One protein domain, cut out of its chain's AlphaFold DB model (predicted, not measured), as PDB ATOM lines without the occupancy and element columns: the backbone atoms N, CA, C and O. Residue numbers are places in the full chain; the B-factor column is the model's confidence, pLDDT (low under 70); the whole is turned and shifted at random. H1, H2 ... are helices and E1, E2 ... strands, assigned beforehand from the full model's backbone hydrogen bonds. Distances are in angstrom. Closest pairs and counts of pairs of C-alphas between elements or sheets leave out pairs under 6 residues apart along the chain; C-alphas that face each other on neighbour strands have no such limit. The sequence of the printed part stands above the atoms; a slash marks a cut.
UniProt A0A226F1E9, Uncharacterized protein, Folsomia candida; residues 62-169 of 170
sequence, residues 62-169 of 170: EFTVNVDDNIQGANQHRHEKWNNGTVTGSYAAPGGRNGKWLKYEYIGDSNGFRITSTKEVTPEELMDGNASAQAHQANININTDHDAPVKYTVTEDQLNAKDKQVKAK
ATOM      1  N   GLU A  62     163.972 130.849 159.384       75.81
ATOM      2  CA  GLU A  62     163.890 132.022 158.533       75.81
ATOM      3  C   GLU A  62     162.422 132.320 158.244       75.81
ATOM      4  O   GLU A  62     161.639 131.445 157.874       75.81
ATOM      5  N   PHE A  63     162.005 133.559 158.448       72.62
ATOM      6  CA  PHE A  63     160.653 133.960 158.118       72.62
ATOM      7  C   PHE A  63     160.658 135.285 157.383       72.62
ATOM      8  O   PHE A  63     161.394 136.214 157.712       72.62
ATOM      9  N   THR A  64     159.805 135.355 156.369       72.88
ATOM     10  CA  THR A  64     159.588 136.561 155.581       72.88
ATOM     11  C   THR A  64     158.109 136.892 155.603       72.88
ATOM     12  O   THR A  64     157.256 136.050 155.319       72.88
ATOM     13  N   VAL A  65     157.816 138.134 155.953       68.38
ATOM     14  CA  VAL A  65     156.478 138.704 155.951       68.38
ATOM     15  C   VAL A  65     156.491 139.887 155.000       68.38
ATOM     16  O   VAL A  65     157.168 140.884 155.256       68.38
ATOM     17  N   ASN A  66     155.708 139.765 153.931       67.44
ATOM     18  CA  ASN A  66     155.390 140.864 153.035       67.44
ATOM     19  C   ASN A  66     153.896 141.159 153.165       67.44
ATOM     20  O   ASN A  66     153.059 140.310 152.846       67.44
ATOM     21  N   VAL A  67     153.575 142.348 153.668       65.94
ATOM     22  CA  VAL A  67     152.205 142.859 153.758       65.94
ATOM     23  C   VAL A  67     152.087 144.058 152.832       65.94
ATOM     24  O   VAL A  67     152.814 145.036 153.002       65.94
ATOM     25  N   ASP A  68     151.156 143.968 151.887       64.50
ATOM     26  CA  ASP A  68     150.663 145.090 151.093       64.50
ATOM     27  C   ASP A  68     149.155 145.205 151.337       64.50
ATOM     28  O   ASP A  68     148.343 144.512 150.716       64.50
ATOM     29  N   ASP A  69     148.786 145.994 152.348       56.84
ATOM     30  CA  ASP A  69     147.393 146.078 152.783       56.84
ATOM     31  C   ASP A  69     146.546 146.941 151.834       56.84
ATOM     32  O   ASP A  69     145.354 146.694 151.702       56.84
ATOM     33  N   ASN A  70     147.124 147.926 151.134       55.34
ATOM     34  CA  ASN A  70     146.466 148.854 150.186       55.34
ATOM     35  C   ASN A  70     145.122 149.504 150.651       55.34
ATOM     36  O   ASN A  70     144.506 150.258 149.902       55.34
ATOM     37  N   ILE A  71     144.677 149.240 151.888       50.34
ATOM     38  CA  ILE A  71     143.429 149.683 152.520       50.34
ATOM     39  C   ILE A  71     143.767 150.651 153.656       50.34
ATOM     40  O   ILE A  71     143.288 151.782 153.658       50.34
ATOM     41  N   GLN A  72     144.627 150.249 154.604       54.06
ATOM     42  CA  GLN A  72     145.079 151.121 155.700       54.06
ATOM     43  C   GLN A  72     146.453 151.759 155.438       54.06
ATOM     44  O   GLN A  72     146.976 152.474 156.291       54.06
ATOM     45  N   GLY A  73     147.053 151.504 154.266       55.38
ATOM     46  CA  GLY A  73     148.407 151.959 153.922       55.38
ATOM     47  C   GLY A  73     149.514 151.252 154.714       55.38
ATOM     48  O   GLY A  73     150.654 151.721 154.741       55.38
ATOM     49  N   ALA A  74     149.184 150.142 155.380       58.03
ATOM     50  CA  ALA A  74     150.138 149.324 156.107       58.03
ATOM     51  C   ALA A  74     150.933 148.464 155.120       58.03
ATOM     52  O   ALA A  74     150.596 147.311 154.857       58.03
ATOM     53  N   ASN A  75     152.006 149.040 154.585       68.19
ATOM     54  CA  ASN A  75     152.951 148.305 153.760       68.19
ATOM     55  C   ASN A  75     154.160 147.965 154.641       68.19
ATOM     56  O   ASN A  75     154.853 148.857 155.142       68.19
ATOM     57  N   GLN A  76     154.385 146.674 154.879       71.50
ATOM     58  CA  GLN A  76     155.458 146.180 155.739       71.50
ATOM     59  C   GLN A  76     156.252 145.097 155.017       71.50
ATOM     60  O   GLN A  76     155.706 144.077 154.602       71.50
ATOM     61  N   HIS A  77     157.568 145.288 154.993       79.81
ATOM     62  CA  HIS A  77     158.518 144.235 154.665       79.81
ATOM     63  C   HIS A  77     159.286 143.864 155.922       79.81
ATOM     64  O   HIS A  77     159.878 144.728 156.575       79.81
ATOM     65  N   ARG A  78     159.272 142.582 156.278       84.44
ATOM     66  CA  ARG A  78     160.066 142.045 157.381       84.44
ATOM     67  C   ARG A  78     160.675 140.724 156.963       84.44
ATOM     68  O   ARG A  78     159.976 139.828 156.504       84.44
ATOM     69  N   HIS A  79     161.969 140.600 157.177       83.88
ATOM     70  CA  HIS A  79     162.699 139.367 156.968       83.88
ATOM     71  C   HIS A  79     163.545 139.106 158.201       83.88
ATOM     72  O   HIS A  79     164.310 139.976 158.604       83.88
ATOM     73  N   GLU A  80     163.414 137.937 158.805       85.06
ATOM     74  CA  GLU A  80     164.167 137.568 159.993       85.06
ATOM     75  C   GLU A  80     164.716 136.165 159.874       85.06
ATOM     76  O   GLU A  80     164.051 135.235 159.423       85.06
ATOM     77  N   LYS A  81     165.931 136.020 160.377       85.38
ATOM     78  CA  LYS A  81     166.619 134.764 160.545       85.38
ATOM     79  C   LYS A  81     167.019 134.622 161.999       85.38
ATOM     80  O   LYS A  81     167.744 135.453 162.541       85.38
ATOM     81  N   TRP A  82     166.567 133.551 162.625       84.75
ATOM     82  CA  TRP A  82     167.030 133.130 163.931       84.75
ATOM     83  C   TRP A  82     168.073 132.033 163.768       84.75
ATOM     84  O   TRP A  82     167.850 131.047 163.069       84.75
ATOM     85  N   ASN A  83     169.214 132.195 164.425       84.62
ATOM     86  CA  ASN A  83     170.260 131.195 164.494       84.62
ATOM     87  C   ASN A  83     170.895 131.218 165.885       84.62
ATOM     88  O   ASN A  83     171.523 132.202 166.271       84.62
ATOM     89  N   ASN A  84     170.733 130.123 166.629       85.06
ATOM     90  CA  ASN A  84     171.428 129.870 167.892       85.06
ATOM     91  C   ASN A  84     171.390 131.053 168.885       85.06
ATOM     92  O   ASN A  84     172.423 131.535 169.347       85.06
ATOM     93  N   GLY A  85     170.193 131.573 169.174       83.56
ATOM     94  CA  GLY A  85     170.015 132.687 170.117       83.56
ATOM     95  C   GLY A  85     170.323 134.076 169.549       83.56
ATOM     96  O   GLY A  85     170.149 135.062 170.257       83.56
ATOM     97  N   THR A  86     170.720 134.167 168.280       89.88
ATOM     98  CA  THR A  86     170.864 135.427 167.542       89.88
ATOM     99  C   THR A  86     169.731 135.558 166.533       89.88
ATOM    100  O   THR A  86     169.500 134.653 165.734       89.88
ATOM    101  N   VAL A  87     169.025 136.683 166.545       92.44
ATOM    102  CA  VAL A  87     168.098 137.095 165.489       92.44
ATOM    103  C   VAL A  87     168.808 138.130 164.633       92.44
ATOM    104  O   VAL A  87     169.252 139.152 165.145       92.44
ATOM    105  N   THR A  88     168.904 137.895 163.334       91.50
ATOM    106  CA  THR A  88     169.310 138.900 162.350       91.50
ATOM    107  C   THR A  88     168.139 139.161 161.434       91.50
ATOM    108  O   THR A  88     167.510 138.210 160.974       91.50
ATOM    109  N   GLY A  89     167.845 140.412 161.129       91.00
ATOM    110  CA  GLY A  89     166.725 140.693 160.252       91.00
ATOM    111  C   GLY A  89     166.771 142.064 159.632       91.00
ATOM    112  O   GLY A  89     167.626 142.894 159.937       91.00
ATOM    113  N   SER A  90     165.798 142.283 158.763       91.00
ATOM    114  CA  SER A  90     165.507 143.575 158.195       91.00
ATOM    115  C   SER A  90     164.031 143.911 158.312       91.00
ATOM    116  O   SER A  90     163.159 143.039 158.348       91.00
ATOM    117  N   TYR A  91     163.763 145.203 158.422       89.50
ATOM    118  CA  TYR A  91     162.428 145.776 158.405       89.50
ATOM    119  C   TYR A  91     162.450 146.996 157.498       89.50
ATOM    120  O   TYR A  91     163.383 147.793 157.576       89.50
ATOM    121  N   ALA A  92     161.440 147.154 156.653       89.06
ATOM    122  CA  ALA A  92     161.260 148.374 155.888       89.06
ATOM    123  C   ALA A  92     159.873 148.961 156.116       89.06
ATOM    124  O   ALA A  92     158.883 148.230 156.201       89.06
ATOM    125  N   ALA A  93     159.836 150.290 156.182       84.81
ATOM    126  CA  ALA A  93     158.617 151.076 156.279       84.81
ATOM    127  C   ALA A  93     158.634 152.253 155.292       84.81
ATOM    128  O   ALA A  93     159.712 152.791 154.991       84.81
ATOM    129  N   PRO A  94     157.458 152.697 154.815       81.94
ATOM    130  CA  PRO A  94     157.347 153.958 154.100       81.94
ATOM    131  C   PRO A  94     157.739 155.106 155.042       81.94
ATOM    132  O   PRO A  94     157.317 155.159 156.196       81.94
ATOM    133  N   GLY A  95     158.578 156.023 154.564       77.19
ATOM    134  CA  GLY A  95     159.108 157.111 155.397       77.19
ATOM    135  C   GLY A  95     160.395 157.756 154.884       77.19
ATOM    136  O   GLY A  95     160.871 158.722 155.478       77.19
ATOM    137  N   GLY A  96     160.960 157.245 153.787       76.38
ATOM    138  CA  GLY A  96     162.050 157.895 153.068       76.38
ATOM    139  C   GLY A  96     161.556 159.065 152.218       76.38
ATOM    140  O   GLY A  96     160.355 159.285 152.026       76.38
ATOM    141  N   ARG A  97     162.497 159.846 151.684       77.56
ATOM    142  CA  ARG A  97     162.162 160.965 150.790       77.56
ATOM    143  C   ARG A  97     161.765 160.452 149.407       77.56
ATOM    144  O   ARG A  97     162.240 159.414 148.960       77.56
ATOM    145  N   ASN A  98     160.933 161.210 148.694       85.19
ATOM    146  CA  ASN A  98     160.570 160.938 147.295       85.19
ATOM    147  C   ASN A  98     159.925 159.556 147.066       85.19
ATOM    148  O   ASN A  98     160.220 158.896 146.075       85.19
ATOM    149  N   GLY A  99     159.078 159.098 147.995       80.31
ATOM    150  CA  GLY A  99     158.405 157.797 147.879       80.31
ATOM    151  C   GLY A  99     159.311 156.592 148.149       80.31
ATOM    152  O   GLY A  99     158.903 155.457 147.913       80.31
ATOM    153  N   LYS A 100     160.531 156.820 148.650       86.50
ATOM    154  CA  LYS A 100     161.421 155.748 149.092       86.50
ATOM    155  C   LYS A 100     161.007 155.191 150.448       86.50
ATOM    156  O   LYS A 100     160.358 155.844 151.270       86.50
ATOM    157  N   TRP A 101     161.463 153.981 150.694       89.12
ATOM    158  CA  TRP A 101     161.308 153.276 151.951       89.12
ATOM    159  C   TRP A 101     162.569 153.402 152.789       89.12
ATOM    160  O   TRP A 101     163.671 153.441 152.249       89.12
ATOM    161  N   LEU A 102     162.423 153.433 154.111       91.12
ATOM    162  CA  LEU A 102     163.549 153.288 155.027       91.12
ATOM    163  C   LEU A 102     163.670 151.821 155.415       91.12
ATOM    164  O   LEU A 102     162.781 151.278 156.072       91.12
ATOM    165  N   LYS A 103     164.769 151.190 155.000       91.31
ATOM    166  CA  LYS A 103     165.137 149.828 155.381       91.31
ATOM    167  C   LYS A 103     166.131 149.871 156.536       91.31
ATOM    168  O   LYS A 103     167.170 150.526 156.453       91.31
ATOM    169  N   TYR A 104     165.822 149.114 157.574       92.62
ATOM    170  CA  TYR A 104     166.640 148.902 158.755       92.62
ATOM    171  C   TYR A 104     167.153 147.471 158.747       92.62
ATOM    172  O   TYR A 104     166.366 146.544 158.572       92.62
ATOM    173  N   GLU A 105     168.449 147.294 158.967       93.19
ATOM    174  CA  GLU A 105     169.060 145.998 159.273       93.19
ATOM    175  C   GLU A 105     169.330 145.959 160.782       93.19
ATOM    176  O   GLU A 105     169.769 146.962 161.356       93.19
ATOM    177  N   TYR A 106     169.063 144.836 161.445       94.25
ATOM    178  CA  TYR A 106     169.216 144.714 162.894       94.25
ATOM    179  C   TYR A 106     169.690 143.339 163.346       94.25
ATOM    180  O   TYR A 106     169.573 142.335 162.640       94.25
ATOM    181  N   ILE A 107     170.212 143.321 164.571       93.94
ATOM    182  CA  ILE A 107     170.608 142.119 165.297       93.94
ATOM    183  C   ILE A 107     170.014 142.181 166.707       93.94
ATOM    184  O   ILE A 107     170.120 143.203 167.384       93.94
ATOM    185  N   GLY A 108     169.407 141.084 167.150       93.62
ATOM    186  CA  GLY A 108     169.054 140.824 168.541       93.62
ATOM    187  C   GLY A 108     169.827 139.613 169.050       93.62
ATOM    188  O   GLY A 108     169.658 138.517 168.526       93.62
ATOM    189  N   ASP A 109     170.678 139.797 170.052       95.25
ATOM    190  CA  ASP A 109     171.448 138.719 170.684       95.25
ATOM    191  C   ASP A 109     171.541 138.934 172.207       95.25
ATOM    192  O   ASP A 109     170.789 139.724 172.784       95.25
ATOM    193  N   SER A 110     172.455 138.230 172.882       93.12
ATOM    194  CA  SER A 110     172.689 138.374 174.325       93.12
ATOM    195  C   SER A 110     173.131 139.781 174.748       93.12
ATOM    196  O   SER A 110     172.991 140.125 175.920       93.12
ATOM    197  N   ASN A 111     173.623 140.606 173.820       93.00
ATOM    198  CA  ASN A 111     173.975 142.006 174.064       93.00
ATOM    199  C   ASN A 111     172.788 142.958 173.829       93.00
ATOM    200  O   ASN A 111     172.946 144.175 173.912       93.00
ATOM    201  N   GLY A 112     171.603 142.420 173.533       92.19
ATOM    202  CA  GLY A 112     170.384 143.173 173.275       92.19
ATOM    203  C   GLY A 112     170.129 143.439 171.791       92.19
ATOM    204  O   GLY A 112     170.735 142.844 170.898       92.19
ATOM    205  N   PHE A 113     169.177 144.335 171.537       95.50
ATOM    206  CA  PHE A 113     168.745 144.721 170.197       95.50
ATOM    207  C   PHE A 113     169.528 145.933 169.687       95.50
ATOM    208  O   PHE A 113     169.662 146.932 170.397       95.50
ATOM    209  N   ARG A 114     169.996 145.879 168.436       96.44
ATOM    210  CA  ARG A 114     170.675 146.999 167.772       96.44
ATOM    211  C   ARG A 114     170.370 147.061 166.280       96.44
ATOM    212  O   ARG A 114     170.356 146.037 165.600       96.44
ATOM    213  N   ILE A 115     170.213 148.282 165.773       95.31
ATOM    214  CA  ILE A 115     170.212 148.570 164.336       95.31
ATOM    215  C   ILE A 115     171.666 148.609 163.864       95.31
ATOM    216  O   ILE A 115     172.485 149.324 164.437       95.31
ATOM    217  N   THR A 116     171.995 147.836 162.836       96.00
ATOM    218  CA  THR A 116     173.341 147.786 162.248       96.00
ATOM    219  C   THR A 116     173.465 148.656 161.006       96.00
ATOM    220  O   THR A 116     174.560 149.109 160.687       96.00
ATOM    221  N   SER A 117     172.354 148.909 160.309       94.06
ATOM    222  CA  SER A 117     172.325 149.767 159.127       94.06
ATOM    223  C   SER A 117     170.954 150.397 158.921       94.06
ATOM    224  O   SER A 117     169.922 149.855 159.320       94.06
ATOM    225  N   THR A 118     170.939 151.560 158.278       94.44
ATOM    226  CA  THR A 118     169.729 152.227 157.803       94.44
ATOM    227  C   THR A 118     170.004 152.771 156.414       94.44
ATOM    228  O   THR A 118     170.976 153.499 156.218       94.44
ATOM    229  N   LYS A 119     169.157 152.419 155.448       92.62
ATOM    230  CA  LYS A 119     169.264 152.905 154.073       92.62
ATOM    231  C   LYS A 119     167.899 153.247 153.502       92.62
ATOM    232  O   LYS A 119     166.907 152.590 153.812       92.62
ATOM    233  N   GLU A 120     167.861 154.257 152.645       91.62
ATOM    234  CA  GLU A 120     166.712 154.450 151.769       91.62
ATOM    235  C   GLU A 120     166.786 153.447 150.617       91.62
ATOM    236  O   GLU A 120     167.851 153.271 150.025       91.62
ATOM    237  N   VAL A 121     165.665 152.810 150.306       87.88
ATOM    238  CA  VAL A 121     165.526 151.856 149.200       87.88
ATOM    239  C   VAL A 121     164.276 152.164 148.394       87.88
ATOM    240  O   VAL A 121     163.316 152.749 148.911       87.88
ATOM    241  N   THR A 122     164.282 151.805 147.119       87.00
ATOM    242  CA  THR A 122     163.073 151.847 146.299       87.00
ATOM    243  C   THR A 122     162.172 150.648 146.625       87.00
ATOM    244  O   THR A 122     162.646 149.647 147.173       87.00
ATOM    245  N   PRO A 123     160.864 150.727 146.328       79.31
ATOM    246  CA  PRO A 123     159.969 149.579 146.464       79.31
ATOM    247  C   PRO A 123     160.465 148.345 145.697       79.31
ATOM    248  O   PRO A 123     160.348 147.229 146.188       79.31
ATOM    249  N   GLU A 124     161.073 148.535 144.526       80.00
ATOM    250  CA  GLU A 124     161.598 147.447 143.696       80.00
ATOM    251  C   GLU A 124     162.747 146.707 144.399       80.00
ATOM    252  O   GLU A 124     162.762 145.481 144.423       80.00
ATOM    253  N   GLU A 125     163.647 147.437 145.066       80.00
ATOM    254  CA  GLU A 125     164.757 146.865 145.847       80.00
ATOM    255  C   GLU A 125     164.294 146.094 147.102       80.00
ATOM    256  O   GLU A 125     165.081 145.358 147.703       80.00
ATOM    257  N   LEU A 126     163.039 146.267 147.535       75.06
ATOM    258  CA  LEU A 126     162.430 145.485 148.619       75.06
ATOM    259  C   LEU A 126     161.793 144.180 148.132       75.06
ATOM    260  O   LEU A 126     161.590 143.271 148.936       75.06
ATOM    261  N   MET A 127     161.488 144.081 146.836       69.56
ATOM    262  CA  MET A 127     160.758 142.962 146.230       69.56
ATOM    263  C   MET A 127     161.675 141.892 145.613       69.56
ATOM    264  O   MET A 127     161.176 140.884 145.102       69.56
ATOM    265  N   ASP A 128     162.999 142.064 145.690       53.69
ATOM    266  CA  ASP A 128     163.992 141.093 145.220       53.69
ATOM    267  C   ASP A 128     163.983 139.819 146.085       53.69
ATOM    268  O   ASP A 128     164.739 139.660 147.044       53.69
ATOM    269  N   GLY A 129     163.093 138.889 145.729       49.69
ATOM    270  CA  GLY A 129     163.095 137.516 146.227       49.69
ATOM    271  C   GLY A 129     161.736 137.009 146.707       49.69
ATOM    272  O   GLY A 129     161.540 136.774 147.894       49.69
ATOM    273  N   ASN A 130     160.843 136.693 145.765       41.19
ATOM    274  CA  ASN A 130     159.838 135.628 145.916       41.19
ATOM    275  C   ASN A 130     158.510 135.926 146.653       41.19
ATOM    276  O   ASN A 130     157.894 135.005 147.196       41.19
ATOM    277  N   ALA A 131     158.007 137.163 146.640       43.19
ATOM    278  CA  ALA A 131     156.609 137.412 147.012       43.19
ATOM    279  C   ALA A 131     156.083 138.739 146.453       43.19
ATOM    280  O   ALA A 131     156.001 139.730 147.177       43.19
ATOM    281  N   SER A 132     155.651 138.738 145.190       42.59
ATOM    282  CA  SER A 132     154.631 139.687 144.749       42.59
ATOM    283  C   SER A 132     153.299 139.258 145.366       42.59
ATOM    284  O   SER A 132     152.637 138.329 144.902       42.59
ATOM    285  N   ALA A 133     152.923 139.882 146.479       42.50
ATOM    286  CA  ALA A 133     151.532 139.866 146.901       42.50
ATOM    287  C   ALA A 133     150.710 140.606 145.844       42.50
ATOM    288  O   ALA A 133     151.059 141.716 145.448       42.50
ATOM    289  N   GLN A 134     149.649 139.978 145.337       43.25
ATOM    290  CA  GLN A 134     148.627 140.739 144.624       43.25
ATOM    291  C   GLN A 134     147.959 141.685 145.630       43.25
ATOM    292  O   GLN A 134     147.950 141.390 146.827       43.25
ATOM    293  N   ALA A 135     147.415 142.807 145.150       41.53
ATOM    294  CA  ALA A 135     146.712 143.778 145.984       41.53
ATOM    295  C   ALA A 135     145.771 143.056 146.969       41.53
ATOM    296  O   ALA A 135     144.974 142.214 146.547       41.53
ATOM    297  N   HIS A 136     145.906 143.363 148.265       49.50
ATOM    298  CA  HIS A 136     145.159 142.767 149.385       49.50
ATOM    299  C   HIS A 136     145.615 141.377 149.857       49.50
ATOM    300  O   HIS A 136     144.822 140.639 150.443       49.50
ATOM    301  N   GLN A 137     146.879 141.000 149.639       53.31
ATOM    302  CA  GLN A 137     147.439 139.748 150.158       53.31
ATOM    303  C   GLN A 137     148.588 140.014 151.137       53.31
ATOM    304  O   GLN A 137     149.586 140.653 150.816       53.31
ATOM    305  N   ALA A 138     148.487 139.451 152.340       51.81
ATOM    306  CA  ALA A 138     149.661 139.205 153.165       51.81
ATOM    307  C   ALA A 138     150.254 137.866 152.726       51.81
ATOM    308  O   ALA A 138     149.605 136.832 152.887       51.81
ATOM    309  N   ASN A 139     151.466 137.887 152.174       54.69
ATOM    310  CA  ASN A 139     152.223 136.674 151.900       54.69
ATOM    311  C   ASN A 139     153.182 136.448 153.065       54.69
ATOM    312  O   ASN A 139     154.196 137.135 153.214       54.69
ATOM    313  N   ILE A 140     152.835 135.475 153.904       55.28
ATOM    314  CA  ILE A 140     153.710 134.996 154.970       55.28
ATOM    315  C   ILE A 140     154.378 133.732 154.447       55.28
ATOM    316  O   ILE A 140     153.714 132.711 154.276       55.28
ATOM    317  N   ASN A 141     155.680 133.823 154.189       57.41
ATOM    318  CA  ASN A 141     156.516 132.686 153.834       57.41
ATOM    319  C   ASN A 141     157.345 132.317 155.065       57.41
ATOM    320  O   ASN A 141     158.257 133.051 155.458       57.41
ATOM    321  N   ILE A 142     157.021 131.182 155.681       58.91
ATOM    322  CA  ILE A 142     157.811 130.630 156.784       58.91
ATOM    323  C   ILE A 142     158.687 129.522 156.205       58.91
ATOM    324  O   ILE A 142     158.174 128.472 155.823       58.91
ATOM    325  N   ASN A 143     159.995 129.772 156.135       58.84
ATOM    326  CA  ASN A 143     160.985 128.792 155.710       58.84
ATOM    327  C   ASN A 143     161.649 128.209 156.956       58.84
ATOM    328  O   ASN A 143     162.478 128.828 157.621       58.84
ATOM    329  N   THR A 144     161.282 126.984 157.291       57.53
ATOM    330  CA  THR A 144     161.975 126.231 158.332       57.53
ATOM    331  C   THR A 144     162.864 125.202 157.658       57.53
ATOM    332  O   THR A 144     162.378 124.504 156.774       57.53
ATOM    333  N   ASP A 145     164.120 125.058 158.094       54.41
ATOM    334  CA  ASP A 145     165.121 124.133 157.517       54.41
ATOM    335  C   ASP A 145     164.663 122.655 157.414       54.41
ATOM    336  O   ASP A 145     165.368 121.820 156.848       54.41
ATOM    337  N   HIS A 146     163.486 122.315 157.951       49.66
ATOM    338  CA  HIS A 146     162.942 120.962 158.019       49.66
ATOM    339  C   HIS A 146     161.512 120.786 157.483       49.66
ATOM    340  O   HIS A 146     161.070 119.643 157.421       49.66
ATOM    341  N   ASP A 147     160.817 121.843 157.038       54.41
ATOM    342  CA  ASP A 147     159.438 121.724 156.533       54.41
ATOM    343  C   ASP A 147     159.243 122.480 155.214       54.41
ATOM    344  O   ASP A 147     159.941 123.451 154.912       54.41
ATOM    345  N   ALA A 148     158.271 122.027 154.415       55.34
ATOM    346  CA  ALA A 148     157.867 122.732 153.207       55.34
ATOM    347  C   ALA A 148     157.429 124.171 153.552       55.34
ATOM    348  O   ALA A 148     156.763 124.370 154.572       55.34
ATOM    349  N   PRO A 149     157.761 125.170 152.711       54.62
ATOM    350  CA  PRO A 149     157.385 126.555 152.956       54.62
ATOM    351  C   PRO A 149     155.874 126.663 153.126       54.62
ATOM    352  O   PRO A 149     155.109 126.361 152.205       54.62
ATOM    353  N   VAL A 150     155.438 127.106 154.304       55.34
ATOM    354  CA  VAL A 150     154.019 127.349 154.542       55.34
ATOM    355  C   VAL A 150     153.695 128.731 153.999       55.34
ATOM    356  O   VAL A 150     154.215 129.731 154.496       55.34
ATOM    357  N   LYS A 151     152.850 128.768 152.965       57.75
ATOM    358  CA  LYS A 151     152.315 129.998 152.383       57.75
ATOM    359  C   LYS A 151     150.911 130.225 152.916       57.75
ATOM    360  O   LYS A 151     150.021 129.409 152.680       57.75
ATOM    361  N   TYR A 152     150.715 131.338 153.607       57.38
ATOM    362  CA  TYR A 152     149.380 131.816 153.946       57.38
ATOM    363  C   TYR A 152     149.033 132.982 153.035       57.38
ATOM    364  O   TYR A 152     149.801 133.936 152.952       57.38
ATOM    365  N   THR A 153     147.873 132.896 152.392       62.09
ATOM    366  CA  THR A 153     147.265 133.993 151.643       62.09
ATOM    367  C   THR A 153     145.926 134.285 152.296       62.09
ATOM    368  O   THR A 153     145.076 133.399 152.390       62.09
ATOM    369  N   VAL A 154     145.754 135.514 152.774       62.50
ATOM    370  CA  VAL A 154     144.462 136.008 153.256       62.50
ATOM    371  C   VAL A 154     143.839 136.822 152.133       62.50
ATOM    372  O   VAL A 154     144.495 137.717 151.610       62.50
ATOM    373  N   THR A 155     142.607 136.498 151.745       69.00
ATOM    374  CA  THR A 155     141.872 137.248 150.716       69.00
ATOM    375  C   THR A 155     140.939 138.287 151.334       69.00
ATOM    376  O   THR A 155     140.519 138.164 152.489       69.00
ATOM    377  N   GLU A 156     140.551 139.287 150.543       63.97
ATOM    378  CA  GLU A 156     139.581 140.311 150.950       63.97
ATOM    379  C   GLU A 156     138.241 139.698 151.404       63.97
ATOM    380  O   GLU A 156     137.682 140.093 152.429       63.97
ATOM    381  N   ASP A 157     137.766 138.649 150.726       72.19
ATOM    382  CA  ASP A 157     136.550 137.924 151.117       72.19
ATOM    383  C   ASP A 157     136.653 137.304 152.517       72.19
ATOM    384  O   ASP A 157     135.689 137.329 153.290       72.19
ATOM    385  N   GLN A 158     137.824 136.772 152.881       70.62
ATOM    386  CA  GLN A 158     138.061 136.193 154.206       70.62
ATOM    387  C   GLN A 158     138.093 137.266 155.298       70.62
ATOM    388  O   GLN A 158     137.569 137.036 156.394       70.62
ATOM    389  N   LEU A 159     138.660 138.440 154.999       65.75
ATOM    390  CA  LEU A 159     138.634 139.595 155.898       65.75
ATOM    391  C   LEU A 159     137.193 140.068 156.120       65.75
ATOM    392  O   LEU A 159     136.732 140.135 157.260       65.75
ATOM    393  N   ASN A 160     136.443 140.273 155.037       72.44
ATOM    394  CA  ASN A 160     135.054 140.726 155.077       72.44
ATOM    395  C   ASN A 160     134.125 139.736 155.800       72.44
ATOM    396  O   ASN A 160     133.233 140.140 156.555       72.44
ATOM    397  N   ALA A 161     134.329 138.430 155.610       74.06
ATOM    398  CA  ALA A 161     133.575 137.398 156.315       74.06
ATOM    399  C   ALA A 161     133.845 137.424 157.828       74.06
ATOM    400  O   ALA A 161     132.902 137.315 158.620       74.06
ATOM    401  N   LYS A 162     135.104 137.611 158.246       67.00
ATOM    402  CA  LYS A 162     135.444 137.755 159.668       67.00
ATOM    403  C   LYS A 162     134.846 139.015 160.277       67.00
ATOM    404  O   LYS A 162     134.311 138.948 161.381       67.00
ATOM    405  N   ASP A 163     134.879 140.127 159.556       66.88
ATOM    406  CA  ASP A 163     134.361 141.405 160.041       66.88
ATOM    407  C   ASP A 163     132.849 141.330 160.325       66.88
ATOM    408  O   ASP A 163     132.369 141.774 161.372       66.88
ATOM    409  N   LYS A 164     132.099 140.645 159.450       71.00
ATOM    410  CA  LYS A 164     130.678 140.324 159.673       71.00
ATOM    411  C   LYS A 164     130.461 139.435 160.901       71.00
ATOM    412  O   LYS A 164     129.529 139.679 161.661       71.00
ATOM    413  N   GLN A 165     131.309 138.428 161.126       65.12
ATOM    414  CA  GLN A 165     131.202 137.552 162.300       65.12
ATOM    415  C   GLN A 165     131.502 138.271 163.620       65.12
ATOM    416  O   GLN A 165     130.903 137.931 164.637       65.12
ATOM    417  N   VAL A 166     132.431 139.229 163.620       63.47
ATOM    418  CA  VAL A 166     132.740 140.044 164.805       63.47
ATOM    419  C   VAL A 166     131.571 140.973 165.116       63.47
ATOM    420  O   VAL A 166     131.108 140.992 166.252       63.47
ATOM    421  N   LYS A 167     131.037 141.661 164.100       69.81
ATOM    422  CA  LYS A 167     129.875 142.552 164.242       69.81
ATOM    423  C   LYS A 167     128.603 141.817 164.672       69.81
ATOM    424  O   LYS A 167     127.827 142.370 165.428       69.81
ATOM    425  N   ALA A 168     128.400 140.571 164.241       68.62
ATOM    426  CA  ALA A 168     127.246 139.761 164.647       68.62
ATOM    427  C   ALA A 168     127.320 139.229 166.095       68.62
ATOM    428  O   ALA A 168     126.348 138.662 166.587       68.62
ATOM    429  N   LYS A 169     128.480 139.344 166.755       65.38
ATOM    430  CA  LYS A 169     128.696 138.923 168.152       65.38
ATOM    431  C   LYS A 169     128.703 140.093 169.141       65.38
ATOM    432  O   LYS A 169     128.858 139.846 170.337       65.38
TER     433      LYS A 169
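AT A GLANCE: This is residues 62 to 169 of the 170 residues of an uncharacterized protein of Folsomia candida (UniProt A0A226F1E9). A single twisted sheet of seven antiparallel strands makes a wall with largely bare faces, and past the last residue of E7 the chain leads into helix H2, where residues 160 to 169, of which 160 to 167 belong to H2, stick out from the body. The small helix H1 only grazes the sheet, and the long link after it, residues 127 to 137, crosses over to E6. The printed part has 108 residues, with seven named strands and two named helices in the chain order E1 E2 E3 E4 E5 H1 E6 E7 H2; across the sheet the order is E5 E4 E3 E2 E1 E6 E7. The class is mixed, helices and strands, and the whole is only just loose, close to compact, with a radius of gyration of the C-alphas of 16.1 A and spans of 48 by 41 by 28 A.

IN THESE COORDINATES: E1, residues 62 to 68, begins with C-alpha 62 at (163.890, 132.022, 158.533) and is 20.0 A long. E2, residues 75 to 83, and E3, residues 86 to 94, are 26.6 A long each. E4, residues 101 to 109, measures 25.8 A and E5, residues 112 to 121, 26.0 A; C-alpha 121 is at (165.526, 151.856, 149.200). H1 holds residues 123 to 126. E6, residues 138 to 144, is 18.6 A long, and E7 holds residues 150 to 153. H2, residues 156 to 167, is 16.6 A long and ends with C-alpha 167 at (129.875, 142.552, 164.242).

HOW THE PARTS SIT: E1 to E5 form a meander, each strand the antiparallel neighbour of the one before. In the hairpin of E1 and E2, at 177 degrees, N 65 and O 78 are 2.8 A apart, within hydrogen-bond range. In the hairpin of E2 and E3, N 90 and O 79 are within range at 2.7 A. Between E3 and E4, N 91 and O 104 are 2.9 A apart; between E4 and E5, N 103 and O 119 are 2.8 A apart. On the other side of E1 from E2 is E6, antiparallel at 175 degrees, with N 64 and O 141 at 2.9 A. E6 and E7 are a hairpin, with N 152 and O 140 at 3.4 A. The edge strands are E5 and E7. H1 is on the sheet but only grazes it; its closest C-alphas to E4 are those of Pro 123 and Trp 101, 6.8 A apart. H2 is not on the sheet, and H1 and H2 are apart. In H2 every O i to N i+4 pair is within hydrogen-bond range; H1 is too short for such a pair.

THE WHOLE: The C-alphas farthest apart, those of Asn 111 and Ala 168, are 47.7 A from each other. The printed part has no cut, and its one long link is H1 to E6. The mean pLDDT of the printed part is 72.9; 49 residues are under 70, among them residues 65 to 75 and 127 to 156.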